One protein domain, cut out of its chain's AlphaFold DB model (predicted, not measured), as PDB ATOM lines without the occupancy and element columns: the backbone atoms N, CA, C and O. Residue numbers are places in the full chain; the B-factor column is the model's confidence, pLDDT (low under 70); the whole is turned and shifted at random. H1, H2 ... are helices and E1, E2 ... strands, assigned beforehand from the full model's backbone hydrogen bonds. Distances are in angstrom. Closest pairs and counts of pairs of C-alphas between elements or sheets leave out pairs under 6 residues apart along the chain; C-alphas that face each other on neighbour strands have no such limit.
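What this domain is: This is residues 33 to 126 of the 173 residues of an uncharacterized protein of Clohesyomyces aquaticus (UniProt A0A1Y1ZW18). A small sheet of three parallel strands, in the order E2, E1, E5, has H2 packed along one face, with the short H1 on the same face and a long loop, residues 44 to 62, joining the two helices. H3 only grazes the sheet, and a small antiparallel hairpin, E3 and E4, comes near it at the last residue of E2, Asn 84. The printed part has 94 residues, with three named helices and five named strands in the order E1 H1 H2 E2 H3 E3 E4 E5; the class is mixed, with under half of the residues in named elements. The whole is compact, with a radius of gyration of the C-alphas of 12.4 A and spans of 35 by 29 by 21 A.

How they stand to each other: E1, residues 33 to 38, is the inner strand of the sheet. H1, residues 40 to 43, touches H2, residues 63 to 70, with the C-alphas of Ala 42 and Tyr 63 closest at 6.5 A. E2, residues 80 to 84, is parallel to E1, with N 34 and O 81 2.9 A apart, within hydrogen-bond range. H2 lies over E2 and E1 at a height over the sheet of 9.3 A. E1, H1, H2 and E2 form a strand-helix-strand unit, two parallel neighbour strands with helices between, and its crossover is right-handed. H3, residues 92 to 98, is closest to E1 at the C-alphas of Ile 95 and Gly 38, 6.7 A. E3, residues 105 to 107, and E4, residues 111 to 113, form a hairpin, with N 105 and O 113 at 2.8 A. E5, residues 121 to 125, is parallel to E1, with N 37 and O 123 at 2.9 A. In H2 and H3 every O i to N i+4 pair is within hydrogen-bond range; H1 is too short for one, and its one O i to N i+3 pair is not within range.

Where its parts are: E1 begins at C-alpha 33, (172.302, 179.228, 179.427), and is 17.0 A long. H2 is 10.2 A, E2 12.3 A, H3 10.1 A and E5 13.9 A, ending at C-alpha 125, (160.258, 181.110, 193.241).

The domain as a whole: The C-alphas farthest apart, those of His 77 and Thr 108, are 35.8 A apart. The printed part has no cut, and the link H1 to H2 is long. Mean pLDDT of the printed part is 91.5; residues 72 to 73 and 76 to 78 are under 70.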
ATOM      1  N   GLU A  33     172.059 178.910 178.028       91.62
ATOM      2  CA  GLU A  33     172.302 179.228 179.427       91.62
ATOM      3  C   GLU A  33     170.977 179.542 180.107       91.62
ATOM      4  O   GLU A  33     170.125 180.241 179.554       91.62
ATOM      5  N   TRP A  34     170.791 179.041 181.318       93.31
ATOM      6  CA  TRP A  34     169.635 179.391 182.116       93.31
ATOM      7  C   TRP A  34     169.964 179.446 183.595       93.31
ATOM      8  O   TRP A  34     170.856 178.751 184.084       93.31
ATOM      9  N   THR A  35     169.226 180.287 184.307       97.12
ATOM     10  CA  THR A  35     169.503 180.585 185.710       97.12
ATOM     11  C   THR A  35     168.279 180.288 186.555       97.12
ATOM     12  O   THR A  35     167.196 180.815 186.310       97.12
ATOM     13  N   ALA A  36     168.456 179.456 187.575       97.62
ATOM     14  CA  ALA A  36     167.414 179.181 188.550       97.62
ATOM     15  C   ALA A  36     167.668 180.006 189.813       97.62
ATOM     16  O   ALA A  36     168.701 179.856 190.475       97.62
ATOM     17  N   LEU A  37     166.699 180.855 190.142       98.25
ATOM     18  CA  LEU A  37     166.646 181.641 191.363       98.25
ATOM     19  C   LEU A  37     165.497 181.147 192.233       98.25
ATOM     20  O   LEU A  37     164.508 180.581 191.757       98.25
ATOM     21  N   GLY A  38     165.613 181.423 193.520       97.75
ATOM     22  CA  GLY A  38     164.494 181.338 194.427       97.75
ATOM     23  C   GLY A  38     164.797 180.686 195.756       97.75
ATOM     24  O   GLY A  38     165.943 180.613 196.210       97.75
ATOM     25  N   ASP A  39     163.705 180.247 196.359       97.62
ATOM     26  CA  ASP A  39     163.617 179.689 197.697       97.62
ATOM     27  C   ASP A  39     163.600 178.145 197.708       97.62
ATOM     28  O   ASP A  39     164.091 177.473 196.797       97.62
ATOM     29  N   SER A  40     163.043 177.563 198.774       96.94
ATOM     30  CA  SER A  40     162.950 176.117 198.989       96.94
ATOM     31  C   SER A  40     162.124 175.384 197.930       96.94
ATOM     32  O   SER A  40     162.364 174.196 197.701       96.94
ATOM     33  N   TYR A  41     161.194 176.065 197.251       97.56
ATOM     34  CA  TYR A  41     160.409 175.462 196.172       97.56
ATOM     35  C   TYR A  41     161.276 175.183 194.940       97.56
ATOM     36  O   TYR A  41     161.117 174.144 194.301       97.56
ATOM     37  N   ALA A  42     162.234 176.064 194.636       98.06
ATOM     38  CA  ALA A  42     163.212 175.841 193.575       98.06
ATOM     39  C   ALA A  42     164.414 175.013 194.027       98.06
ATOM     40  O   ALA A  42     164.947 174.233 193.239       98.06
ATOM     41  N   SER A  43     164.809 175.111 195.299       97.31
ATOM     42  CA  SER A  43     165.838 174.235 195.868       97.31
ATOM     43  C   SER A  43     165.395 172.769 195.915       97.31
ATOM     44  O   SER A  43     166.250 171.883 195.964       97.31
ATOM     45  N   GLY A  44     164.081 172.521 195.874       97.44
ATOM     46  CA  GLY A  44     163.475 171.197 195.822       97.44
ATOM     47  C   GLY A  44     163.601 170.448 197.140       97.44
ATOM     48  O   GLY A  44     163.882 169.250 197.131       97.44
ATOM     49  N   ILE A  45     163.451 171.128 198.279       96.06
ATOM     50  CA  ILE A  45     163.619 170.472 199.580       96.06
ATOM     51  C   ILE A  45     162.762 169.198 199.685       96.06
ATOM     52  O   ILE A  45     161.556 169.216 199.457       96.06
ATOM     53  N   GLY A  46     163.412 168.070 199.987       94.31
ATOM     54  CA  GLY A  46     162.769 166.752 200.052       94.31
ATOM     55  C   GLY A  46     162.791 165.930 198.755       94.31
ATOM     56  O   GLY A  46     162.303 164.803 198.773       94.31
ATOM     57  N   SER A  47     163.378 166.431 197.661       96.06
ATOM     58  CA  SER A  47     163.460 165.717 196.371       96.06
ATOM     59  C   SER A  47     164.822 165.027 196.148       96.06
ATOM     60  O   SER A  47     165.775 165.586 195.615       96.06
ATOM     61  N   GLY A  48     164.976 163.783 196.595       95.50
ATOM     62  CA  GLY A  48     166.255 163.069 196.475       95.50
ATOM     63  C   GLY A  48     167.305 163.539 197.494       95.50
ATOM     64  O   GLY A  48     167.003 163.670 198.682       95.50
ATOM     65  N   VAL A  49     168.554 163.762 197.062       95.19
ATOM     66  CA  VAL A  49     169.709 164.026 197.948       95.19
ATOM     67  C   VAL A  49     170.208 165.472 197.796       95.19
ATOM     68  O   VAL A  49     170.361 165.936 196.670       95.19
ATOM     69  N   PRO A  50     170.485 166.207 198.889       93.56
ATOM     70  CA  PRO A  50     171.052 167.553 198.800       93.56
ATOM     71  C   PRO A  50     172.563 167.539 198.500       93.56
ATOM     72  O   PRO A  50     173.309 166.830 199.173       93.56
ATOM     73  N   ASP A  51     173.017 168.388 197.569       86.81
ATOM     74  CA  ASP A  51     174.447 168.547 197.220       86.81
ATOM     75  C   ASP A  51     175.273 169.105 198.383       86.81
ATOM     76  O   ASP A  51     176.368 168.637 198.687       86.81
ATOM     77  N   GLU A  52     174.730 170.132 199.040       83.56
ATOM     78  CA  GLU A  52     175.352 170.834 200.159       83.56
ATOM     79  C   GLU A  52     174.388 170.795 201.357       83.56
ATOM     80  O   GLU A  52     173.639 171.752 201.607       83.56
ATOM     81  N   PRO A  53     174.346 169.671 202.103       79.69
ATOM     82  CA  PRO A  53     173.510 169.566 203.290       79.69
ATOM     83  C   PRO A  53     173.817 170.714 204.262       79.69
ATOM     84  O   PRO A  53     174.983 170.998 204.541       79.69
ATOM     85  N   LYS A  54     172.773 171.335 204.829       83.56
ATOM     86  CA  LYS A  54     172.862 172.476 205.770       83.56
ATOM     87  C   LYS A  54     173.277 173.821 205.149       83.56
ATOM     88  O   LYS A  54     173.604 174.733 205.905       83.56
ATOM     89  N   LYS A  55     173.292 173.942 203.818       91.56
ATOM     90  CA  LYS A  55     173.508 175.207 203.087       91.56
ATOM     91  C   LYS A  55     172.229 175.622 202.355       91.56
ATOM     92  O   LYS A  55     171.149 175.527 202.923       91.56
ATOM     93  N   CYS A  56     172.328 175.984 201.075       94.75
ATOM     94  CA  CYS A  56     171.192 176.271 200.199       94.75
ATOM     95  C   CYS A  56     170.195 175.108 200.036       94.75
ATOM     96  O   CYS A  56     169.130 175.325 199.464       94.75
ATOM     97  N   PHE A  57     170.518 173.890 200.499       94.81
ATOM     98  CA  PHE A  57     169.655 172.708 200.385       94.81
ATOM     99  C   PHE A  57     169.158 172.507 198.946       94.81
ATOM    100  O   PHE A  57     167.955 172.456 198.693       94.81
ATOM    101  N   ARG A  58     170.094 172.435 197.991       95.88
ATOM    102  CA  ARG A  58     169.793 172.157 196.581       95.88
ATOM    103  C   ARG A  58     169.747 170.662 196.349       95.88
ATOM    104  O   ARG A  58     170.776 169.988 196.396       95.88
ATOM    105  N   TYR A  59     168.560 170.157 196.091       97.00
ATOM    106  CA  TYR A  59     168.293 168.734 195.978       97.00
ATOM    107  C   TYR A  59     168.525 168.210 194.559       97.00
ATOM    108  O   TYR A  59     168.386 168.947 193.582       97.00
ATOM    109  N   SER A  60     168.932 166.945 194.449       95.19
ATOM    110  CA  SER A  60     169.288 166.286 193.187       95.19
ATOM    111  C   SER A  60     168.107 166.133 192.228       95.19
ATOM    112  O   SER A  60     168.315 166.062 191.024       95.19
ATOM    113  N   GLU A  61     166.878 166.111 192.742       96.12
ATOM    114  CA  GLU A  61     165.653 165.971 191.940       96.12
ATOM    115  C   GLU A  61     164.806 167.254 191.947       96.12
ATOM    116  O   GLU A  61     163.625 167.243 191.599       96.12
ATOM    117  N   ALA A  62     165.410 168.384 192.325       97.06
ATOM    118  CA  ALA A  62     164.756 169.681 192.251       97.06
ATOM    119  C   ALA A  62     164.423 170.030 190.794       97.06
ATOM    120  O   ALA A  62     165.189 169.688 189.885       97.06
ATOM    121  N   TYR A  63     163.331 170.770 190.561       95.88
ATOM    122  CA  TYR A  63     162.908 171.106 189.197       95.88
ATOM    123  C   TYR A  63     164.030 171.745 188.354       95.88
ATOM    124  O   TYR A  63     164.111 171.402 187.174       95.88
ATOM    125  N   PRO A  64     164.947 172.582 188.908       95.50
ATOM    126  CA  PRO A  64     166.052 173.099 188.120       95.50
ATOM    127  C   PRO A  64     166.948 172.003 187.541       95.50
ATOM    128  O   PRO A  64     167.358 172.071 186.389       95.50
ATOM    129  N   ARG A  65     167.214 170.941 188.306       93.50
ATOM    130  CA  ARG A  65     168.030 169.822 187.822       93.50
ATOM    131  C   ARG A  65     167.282 168.939 186.855       93.50
ATOM    132  O   ARG A  65     167.826 168.593 185.820       93.50
ATOM    133  N   VAL A  66     166.019 168.635 187.144       92.75
ATOM    134  CA  VAL A  66     165.200 167.816 186.244       92.75
ATOM    135  C   VAL A  66     165.117 168.464 184.862       92.75
ATOM    136  O   VAL A  66     165.308 167.777 183.858       92.75
ATOM    137  N   ILE A  67     164.919 169.785 184.798       90.50
ATOM    138  CA  ILE A  67     164.925 170.524 183.532       90.50
ATOM    139  C   ILE A  67     166.297 170.452 182.847       90.50
ATOM    140  O   ILE A  67     166.367 170.189 181.647       90.50
ATOM    141  N   GLN A  68     167.385 170.646 183.599       90.06
ATOM    142  CA  GLN A  68     168.748 170.569 183.069       90.06
ATOM    143  C   GLN A  68     169.081 169.178 182.500       90.06
ATOM    144  O   GLN A  68     169.712 169.086 181.448       90.06
ATOM    145  N   ASP A  69     168.656 168.116 183.184       86.56
ATOM    146  CA  ASP A  69     169.092 166.745 182.916       86.56
ATOM    147  C   ASP A  69     168.177 165.995 181.940       86.56
ATOM    148  O   ASP A  69     168.636 165.110 181.217       86.56
ATOM    149  N   THR A  70     166.877 166.306 181.921       77.69
ATOM    150  CA  THR A  70     165.876 165.446 181.260       77.69
ATOM    151  C   THR A  70     164.944 166.164 180.298       77.69
ATOM    152  O   THR A  70     164.324 165.511 179.456       77.69
ATOM    153  N   ASP A  71     164.825 167.487 180.384       70.50
ATOM    154  CA  ASP A  71     163.764 168.178 179.667       70.50
ATOM    155  C   ASP A  71     164.172 168.506 178.228       70.50
ATOM    156  O   ASP A  71     165.204 169.114 177.967       70.50
ATOM    157  N   SER A  72     163.345 168.106 177.266       69.75
ATOM    158  CA  SER A  72     163.528 168.445 175.849       69.75
ATOM    159  C   SER A  72     163.021 169.849 175.492       69.75
ATOM    160  O   SER A  72     163.281 170.325 174.387       69.75
ATOM    161  N   ILE A  73     162.312 170.515 176.416       69.19
ATOM    162  CA  ILE A  73     161.771 171.871 176.256       69.19
ATOM    163  C   ILE A  73     162.898 172.901 176.162       69.19
ATOM    164  O   ILE A  73     162.798 173.836 175.366       69.19
ATOM    165  N   ILE A  74     163.980 172.730 176.930       74.19
ATOM    166  CA  ILE A  74     165.147 173.606 176.817       74.19
ATOM    167  C   ILE A  74     166.040 173.129 175.663       74.19
ATOM    168  O   ILE A  74     166.533 171.999 175.726       74.19
ATOM    169  N   PRO A  75     166.307 173.971 174.640       72.31
ATOM    170  CA  PRO A  75     167.133 173.596 173.501       72.31
ATOM    171  C   PRO A  75     168.514 173.090 173.919       72.31
ATOM    172  O   PRO A  75     169.372 173.846 174.369       72.31
ATOM    173  N   ASP A  76     168.749 171.799 173.710       69.75
ATOM    174  CA  ASP A  76     170.040 171.171 173.961       69.75
ATOM    175  C   ASP A  76     170.922 171.223 172.724       69.75
ATOM    176  O   ASP A  76     171.174 170.212 172.076       69.75
ATOM    177  N   HIS A  77     171.387 172.400 172.323       65.06
ATOM    178  CA  HIS A  77     172.267 172.517 171.156       65.06
ATOM    179  C   HIS A  77     173.673 171.895 171.358       65.06
ATOM    180  O   HIS A  77     174.644 172.352 170.758       65.06
ATOM    181  N   GLY A  78     173.782 170.846 172.179       63.50
ATOM    182  CA  GLY A  78     174.998 170.140 172.561       63.50
ATOM    183  C   GLY A  78     175.691 170.745 173.781       63.50
ATOM    184  O   GLY A  78     176.790 170.314 174.118       63.50
ATOM    185  N   SER A  79     175.096 171.761 174.413       75.75
ATOM    186  CA  SER A  79     175.639 172.443 175.587       75.75
ATOM    187  C   SER A  79     174.537 173.253 176.279       75.75
ATOM    188  O   SER A  79     174.094 174.280 175.758       75.75
ATOM    189  N   ARG A  80     174.087 172.778 177.445       87.06
ATOM    190  CA  ARG A  80     173.198 173.507 178.361       87.06
ATOM    191  C   ARG A  80     173.948 173.842 179.633       87.06
ATOM    192  O   ARG A  80     174.607 172.968 180.197       87.06
ATOM    193  N   VAL A  81     173.828 175.082 180.083       91.19
ATOM    194  CA  VAL A  81     174.468 175.561 181.309       91.19
ATOM    195  C   VAL A  81     173.380 176.001 182.272       91.19
ATOM    196  O   VAL A  81     172.623 176.917 181.962       91.19
ATOM    197  N   LEU A  82     173.314 175.342 183.427       93.44
ATOM    198  CA  LEU A  82     172.471 175.754 184.540       93.44
ATOM    199  C   LEU A  82     173.311 176.535 185.554       93.44
ATOM    200  O   LEU A  82     174.200 175.969 186.194       93.44
ATOM    201  N   ASN A  83     172.950 177.793 185.781       96.69
ATOM    202  CA  ASN A  83     173.379 178.554 186.949       96.69
ATOM    203  C   ASN A  83     172.361 178.309 188.079       96.69
ATOM    204  O   ASN A  83     171.313 178.954 188.150       96.69
ATOM    205  N   ASN A  84     172.625 177.322 188.941       96.44
ATOM    206  CA  ASN A  84     171.714 176.954 190.031       96.44
ATOM    207  C   ASN A  84     172.009 177.765 191.306       96.44
ATOM    208  O   ASN A  84     172.791 177.336 192.155       96.44
ATOM    209  N   ILE A  85     171.400 178.944 191.433       96.81
ATOM    210  CA  ILE A  85     171.712 179.922 192.492       96.81
ATOM    211  C   ILE A  85     170.759 179.796 193.688       96.81
ATOM    212  O   ILE A  85     171.073 180.269 194.780       96.81
ATOM    213  N   VAL A  86     169.645 179.078 193.503       97.25
ATOM    214  CA  VAL A  86     168.561 178.849 194.474       97.25
ATOM    215  C   VAL A  86     169.063 178.575 195.892       97.25
ATOM    216  O   VAL A  86     170.079 177.902 196.088       97.25
ATOM    217  N   SER A  87     168.322 179.039 196.893       96.31
ATOM    218  CA  SER A  87     168.629 178.787 198.298       96.31
ATOM    219  C   SER A  87     167.356 178.609 199.103       96.31
ATOM    220  O   SER A  87     166.539 179.520 199.188       96.31
ATOM    221  N   SER A  88     167.215 177.468 199.774       95.94
ATOM    222  CA  SER A  88     166.134 177.252 200.734       95.94
ATOM    223  C   SER A  88     166.084 178.366 201.784       95.94
ATOM    224  O   SER A  88     167.119 178.789 202.298       95.94
ATOM    225  N   GLY A  89     164.870 178.816 202.106       94.25
ATOM    226  CA  GLY A  89     164.620 179.875 203.089       94.25
ATOM    227  C   GLY A  89     164.877 181.302 202.596       94.25
ATOM    228  O   GLY A  89     164.689 182.230 203.372       94.25
ATOM    229  N   ALA A  90     165.284 181.501 201.337       95.81
ATOM    230  CA  ALA A  90     165.529 182.838 200.807       95.81
ATOM    231  C   ALA A  90     164.244 183.684 200.748       95.81
ATOM    232  O   ALA A  90     163.246 183.287 200.142       95.81
ATOM    233  N   SER A  91     164.288 184.864 201.360       94.88
ATOM    234  CA  SER A  91     163.321 185.948 201.165       94.88
ATOM    235  C   SER A  91     163.597 186.717 199.867       94.88
ATOM    236  O   SER A  91     164.643 186.548 199.230       94.88
ATOM    237  N   VAL A  92     162.708 187.638 199.490       93.25
ATOM    238  CA  VAL A  92     162.965 188.600 198.403       93.25
ATOM    239  C   VAL A  92     164.245 189.403 198.666       93.25
ATOM    240  O   VAL A  92     165.018 189.658 197.738       93.25
ATOM    241  N   GLY A  93     164.483 189.787 199.924       92.75
ATOM    242  CA  GLY A  93     165.692 190.501 200.337       92.75
ATOM    243  C   GLY A  93     166.960 189.690 200.076       92.75
ATOM    244  O   GLY A  93     167.902 190.204 199.472       92.75
ATOM    245  N   ASP A  94     166.948 188.406 200.439       93.69
ATOM    246  CA  ASP A  94     168.077 187.496 200.215       93.69
ATOM    247  C   ASP A  94     168.346 187.283 198.724       93.69
ATOM    248  O   ASP A  94     169.497 187.293 198.286       93.69
ATOM    249  N   ILE A  95     167.290 187.124 197.920       95.12
ATOM    250  CA  ILE A  95     167.416 186.952 196.469       95.12
ATOM    251  C   ILE A  95     168.084 188.181 195.847       95.12
ATOM    252  O   ILE A  95     169.049 188.034 195.096       95.12
ATOM    253  N   ARG A  96     167.633 189.393 196.200       94.00
ATOM    254  CA  ARG A  96     168.247 190.642 195.719       94.00
ATOM    255  C   ARG A  96     169.707 190.772 196.144       94.00
ATOM    256  O   ARG A  96     170.527 191.207 195.344       94.00
ATOM    257  N   ALA A  97     170.024 190.407 197.383       92.19
ATOM    258  CA  ALA A  97     171.366 190.557 197.931       92.19
ATOM    259  C   ALA A  97     172.365 189.517 197.397       92.19
ATOM    260  O   ALA A  97     173.557 189.810 197.308       92.19
ATOM    261  N   HIS A  98     171.905 188.304 197.073       92.94
ATOM    262  CA  HIS A  98     172.805 187.162 196.896       92.94
ATOM    263  C   HIS A  98     172.623 186.373 195.603       92.94
ATOM    264  O   HIS A  98     173.554 185.664 195.221       92.94
ATOM    265  N   GLN A  99     171.471 186.457 194.929       96.19
ATOM    266  CA  GLN A  99     171.187 185.598 193.772       96.19
ATOM    267  C   GLN A  99     171.341 186.286 192.406       96.19
ATOM    268  O   GLN A  99     171.296 185.617 191.377       96.19
ATOM    269  N   PHE A 100     171.594 187.597 192.395       96.00
ATOM    270  CA  PHE A 100     171.942 188.374 191.196       96.00
ATOM    271  C   PHE A 100     173.431 188.759 191.153       96.00
ATOM    272  O   PHE A 100     173.791 189.781 190.581       96.00
ATOM    273  N   ALA A 101     174.302 187.982 191.802       95.31
ATOM    274  CA  ALA A 101     175.729 188.285 191.845       95.31
ATOM    275  C   ALA A 101     176.376 188.159 190.453       95.31
ATOM    276  O   ALA A 101     176.126 187.187 189.738       95.31
ATOM    277  N   ASP A 102     177.245 189.108 190.101       96.12
ATOM    278  CA  ASP A 102     177.987 189.100 188.829       96.12
ATOM    279  C   ASP A 102     179.123 188.064 188.803       96.12
ATOM    280  O   ASP A 102     179.590 187.666 187.736       96.12
ATOM    281  N   GLU A 103     179.546 187.600 189.980       96.56
ATOM    282  CA  GLU A 103     180.631 186.638 190.169       96.56
ATOM    283  C   GLU A 103     180.202 185.497 191.094       96.56
ATOM    284  O   GLU A 103     179.280 185.639 191.902       96.56
ATOM    285  N   ASP A 104     180.879 184.355 190.966       96.69
ATOM    286  CA  ASP A 104     180.654 183.210 191.842       96.69
ATOM    287  C   ASP A 104     180.945 183.613 193.294       96.69
ATOM    288  O   ASP A 104     181.951 184.259 193.601       96.69
ATOM    289  N   THR A 105     180.069 183.214 194.213       94.31
ATOM    290  CA  THR A 105     180.208 183.520 195.639       94.31
ATOM    291  C   THR A 105     180.272 182.247 196.471       94.31
ATOM    292  O   THR A 105     179.777 181.187 196.094       94.31
ATOM    293  N   THR A 106     180.915 182.336 197.630       93.38
ATOM    294  CA  THR A 106     180.985 181.248 198.605       93.38
ATOM    295  C   THR A 106     180.976 181.837 199.997       93.38
ATOM    296  O   THR A 106     181.749 182.749 200.291       93.38
ATOM    297  N   ASP A 107     180.130 181.297 200.867       90.75
ATOM    298  CA  ASP A 107     180.131 181.660 202.278       90.75
ATOM    299  C   ASP A 107     179.721 180.490 203.184       90.75
ATOM    300  O   ASP A 107     179.322 179.405 202.750       90.75
ATOM    301  N   THR A 108     179.868 180.702 204.491       88.81
ATOM    302  CA  THR A 108     179.607 179.677 205.501       88.81
ATOM    303  C   THR A 108     178.126 179.417 205.741       88.81
ATOM    304  O   THR A 108     177.808 178.373 206.303       88.81
ATOM    305  N   MET A 109     177.217 180.294 205.337       85.81
ATOM    306  CA  MET A 109     175.780 180.135 205.552       85.81
ATOM    307  C   MET A 109     175.122 179.417 204.371       85.81
ATOM    308  O   MET A 109     174.370 178.464 204.557       85.81
ATOM    309  N   TYR A 110     175.491 179.796 203.158       88.06
ATOM    310  CA  TYR A 110     174.819 179.403 201.929       88.06
ATOM    311  C   TYR A 110     175.678 178.518 201.015       88.06
ATOM    312  O   TYR A 110     175.155 177.962 200.056       88.06
ATOM    313  N   GLY A 111     176.962 178.308 201.312       89.69
ATOM    314  CA  GLY A 111     177.819 177.454 200.485       89.69
ATOM    315  C   GLY A 111     178.175 178.113 199.155       89.69
ATOM    316  O   GLY A 111     178.220 179.343 199.066       89.69
ATOM    317  N   SER A 112     178.460 177.298 198.141       92.50
ATOM    318  CA  SER A 112     178.863 177.799 196.825       92.50
ATOM    319  C   SER A 112     177.641 178.236 196.024       92.50
ATOM    320  O   SER A 112     176.634 177.527 195.957       92.50
ATOM    321  N   ARG A 113     177.712 179.400 195.384       93.44
ATOM    322  CA  ARG A 113     176.672 179.898 194.482       93.44
ATOM    323  C   ARG A 113     177.329 180.402 193.200       93.44
ATOM    324  O   ARG A 113     178.215 181.253 193.300       93.44
ATOM    325  N   PRO A 114     176.920 179.908 192.022       95.50
ATOM    326  CA  PRO A 114     177.406 180.471 190.776       95.50
ATOM    327  C   PRO A 114     176.867 181.896 190.598       95.50
ATOM    328  O   PRO A 114     175.859 182.271 191.205       95.50
ATOM    329  N   LYS A 115     177.532 182.684 189.757       96.75
ATOM    330  CA  LYS A 115     177.021 183.976 189.291       96.75
ATOM    331  C   LYS A 115     175.701 183.844 188.536       96.75
ATOM    332  O   LYS A 115     175.384 182.784 187.997       96.75
ATOM    333  N   PHE A 116     174.975 184.956 188.423       96.81
ATOM    334  CA  PHE A 116     173.742 185.054 187.639       96.81
ATOM    335  C   PHE A 116     173.940 184.692 186.164       96.81
ATOM    336  O   PHE A 116     173.081 184.034 185.577       96.81
ATOM    337  N   GLY A 117     175.076 185.095 185.592       94.31
ATOM    338  CA  GLY A 117     175.419 184.824 184.200       94.31
ATOM    339  C   GLY A 117     174.662 185.709 183.205       94.31
ATOM    340  O   GLY A 117     174.266 186.827 183.531       94.31
ATOM    341  N   ASN A 118     174.486 185.227 181.975       93.88
ATOM    342  CA  ASN A 118     173.699 185.895 180.932       93.88
ATOM    343  C   ASN A 118     172.678 184.915 180.326       93.88
ATOM    344  O   ASN A 118     172.796 184.527 179.157       93.88
ATOM    345  N   PRO A 119     171.698 184.468 181.128       93.44
ATOM    346  CA  PRO A 119     170.812 183.385 180.743       93.44
ATOM    347  C   PRO A 119     169.845 183.778 179.622       93.44
ATOM    348  O   PRO A 119     169.326 184.891 179.565       93.44
ATOM    349  N   ASN A 120     169.512 182.809 178.772       91.94
ATOM    350  CA  ASN A 120     168.404 182.898 177.824       91.94
ATOM    351  C   ASN A 120     167.041 182.865 178.530       91.94
ATOM    352  O   ASN A 120     166.072 183.432 178.025       91.94
ATOM    353  N   ILE A 121     166.962 182.185 179.676       92.25
ATOM    354  CA  ILE A 121     165.775 182.113 180.530       92.25
ATOM    355  C   ILE A 121     166.178 182.053 182.002       92.25
ATOM    356  O   ILE A 121     167.148 181.392 182.367       92.25
ATOM    357  N   ALA A 122     165.394 182.707 182.854       95.62
ATOM    358  CA  ALA A 122     165.508 182.566 184.295       95.62
ATOM    359  C   ALA A 122     164.178 182.111 184.903       95.62
ATOM    360  O   ALA A 122     163.108 182.523 184.449       95.62
ATOM    361  N   THR A 123     164.248 181.273 185.936       97.00
ATOM    362  CA  THR A 123     163.093 180.885 186.758       97.00
ATOM    363  C   THR A 123     163.230 181.466 188.160       97.00
ATOM    364  O   THR A 123     164.341 181.669 188.646       97.00
ATOM    365  N   LEU A 124     162.100 181.748 188.810       97.44
ATOM    366  CA  LEU A 124     162.076 182.391 190.121       97.44
ATOM    367  C   LEU A 124     160.927 181.847 190.975       97.44
ATOM    368  O   LEU A 124     159.771 181.930 190.565       97.44
ATOM    369  N   SER A 125     161.239 181.333 192.167       97.44
ATOM    370  CA  SER A 125     160.258 181.110 193.241       97.44
ATOM    371  C   SER A 125     160.601 181.985 194.444       97.44
ATOM    372  O   SER A 125     161.746 182.005 194.885       97.44
ATOM    373  N   LEU A 126     159.643 182.752 194.958       94.81
ATOM    374  CA  LEU A 126     159.854 183.632 196.111       94.81
ATOM    375  C   LEU A 126     158.534 183.984 196.796       94.81
ATOM    376  O   LEU A 126     157.457 183.670 196.288       94.81
TER     377      LEU A 126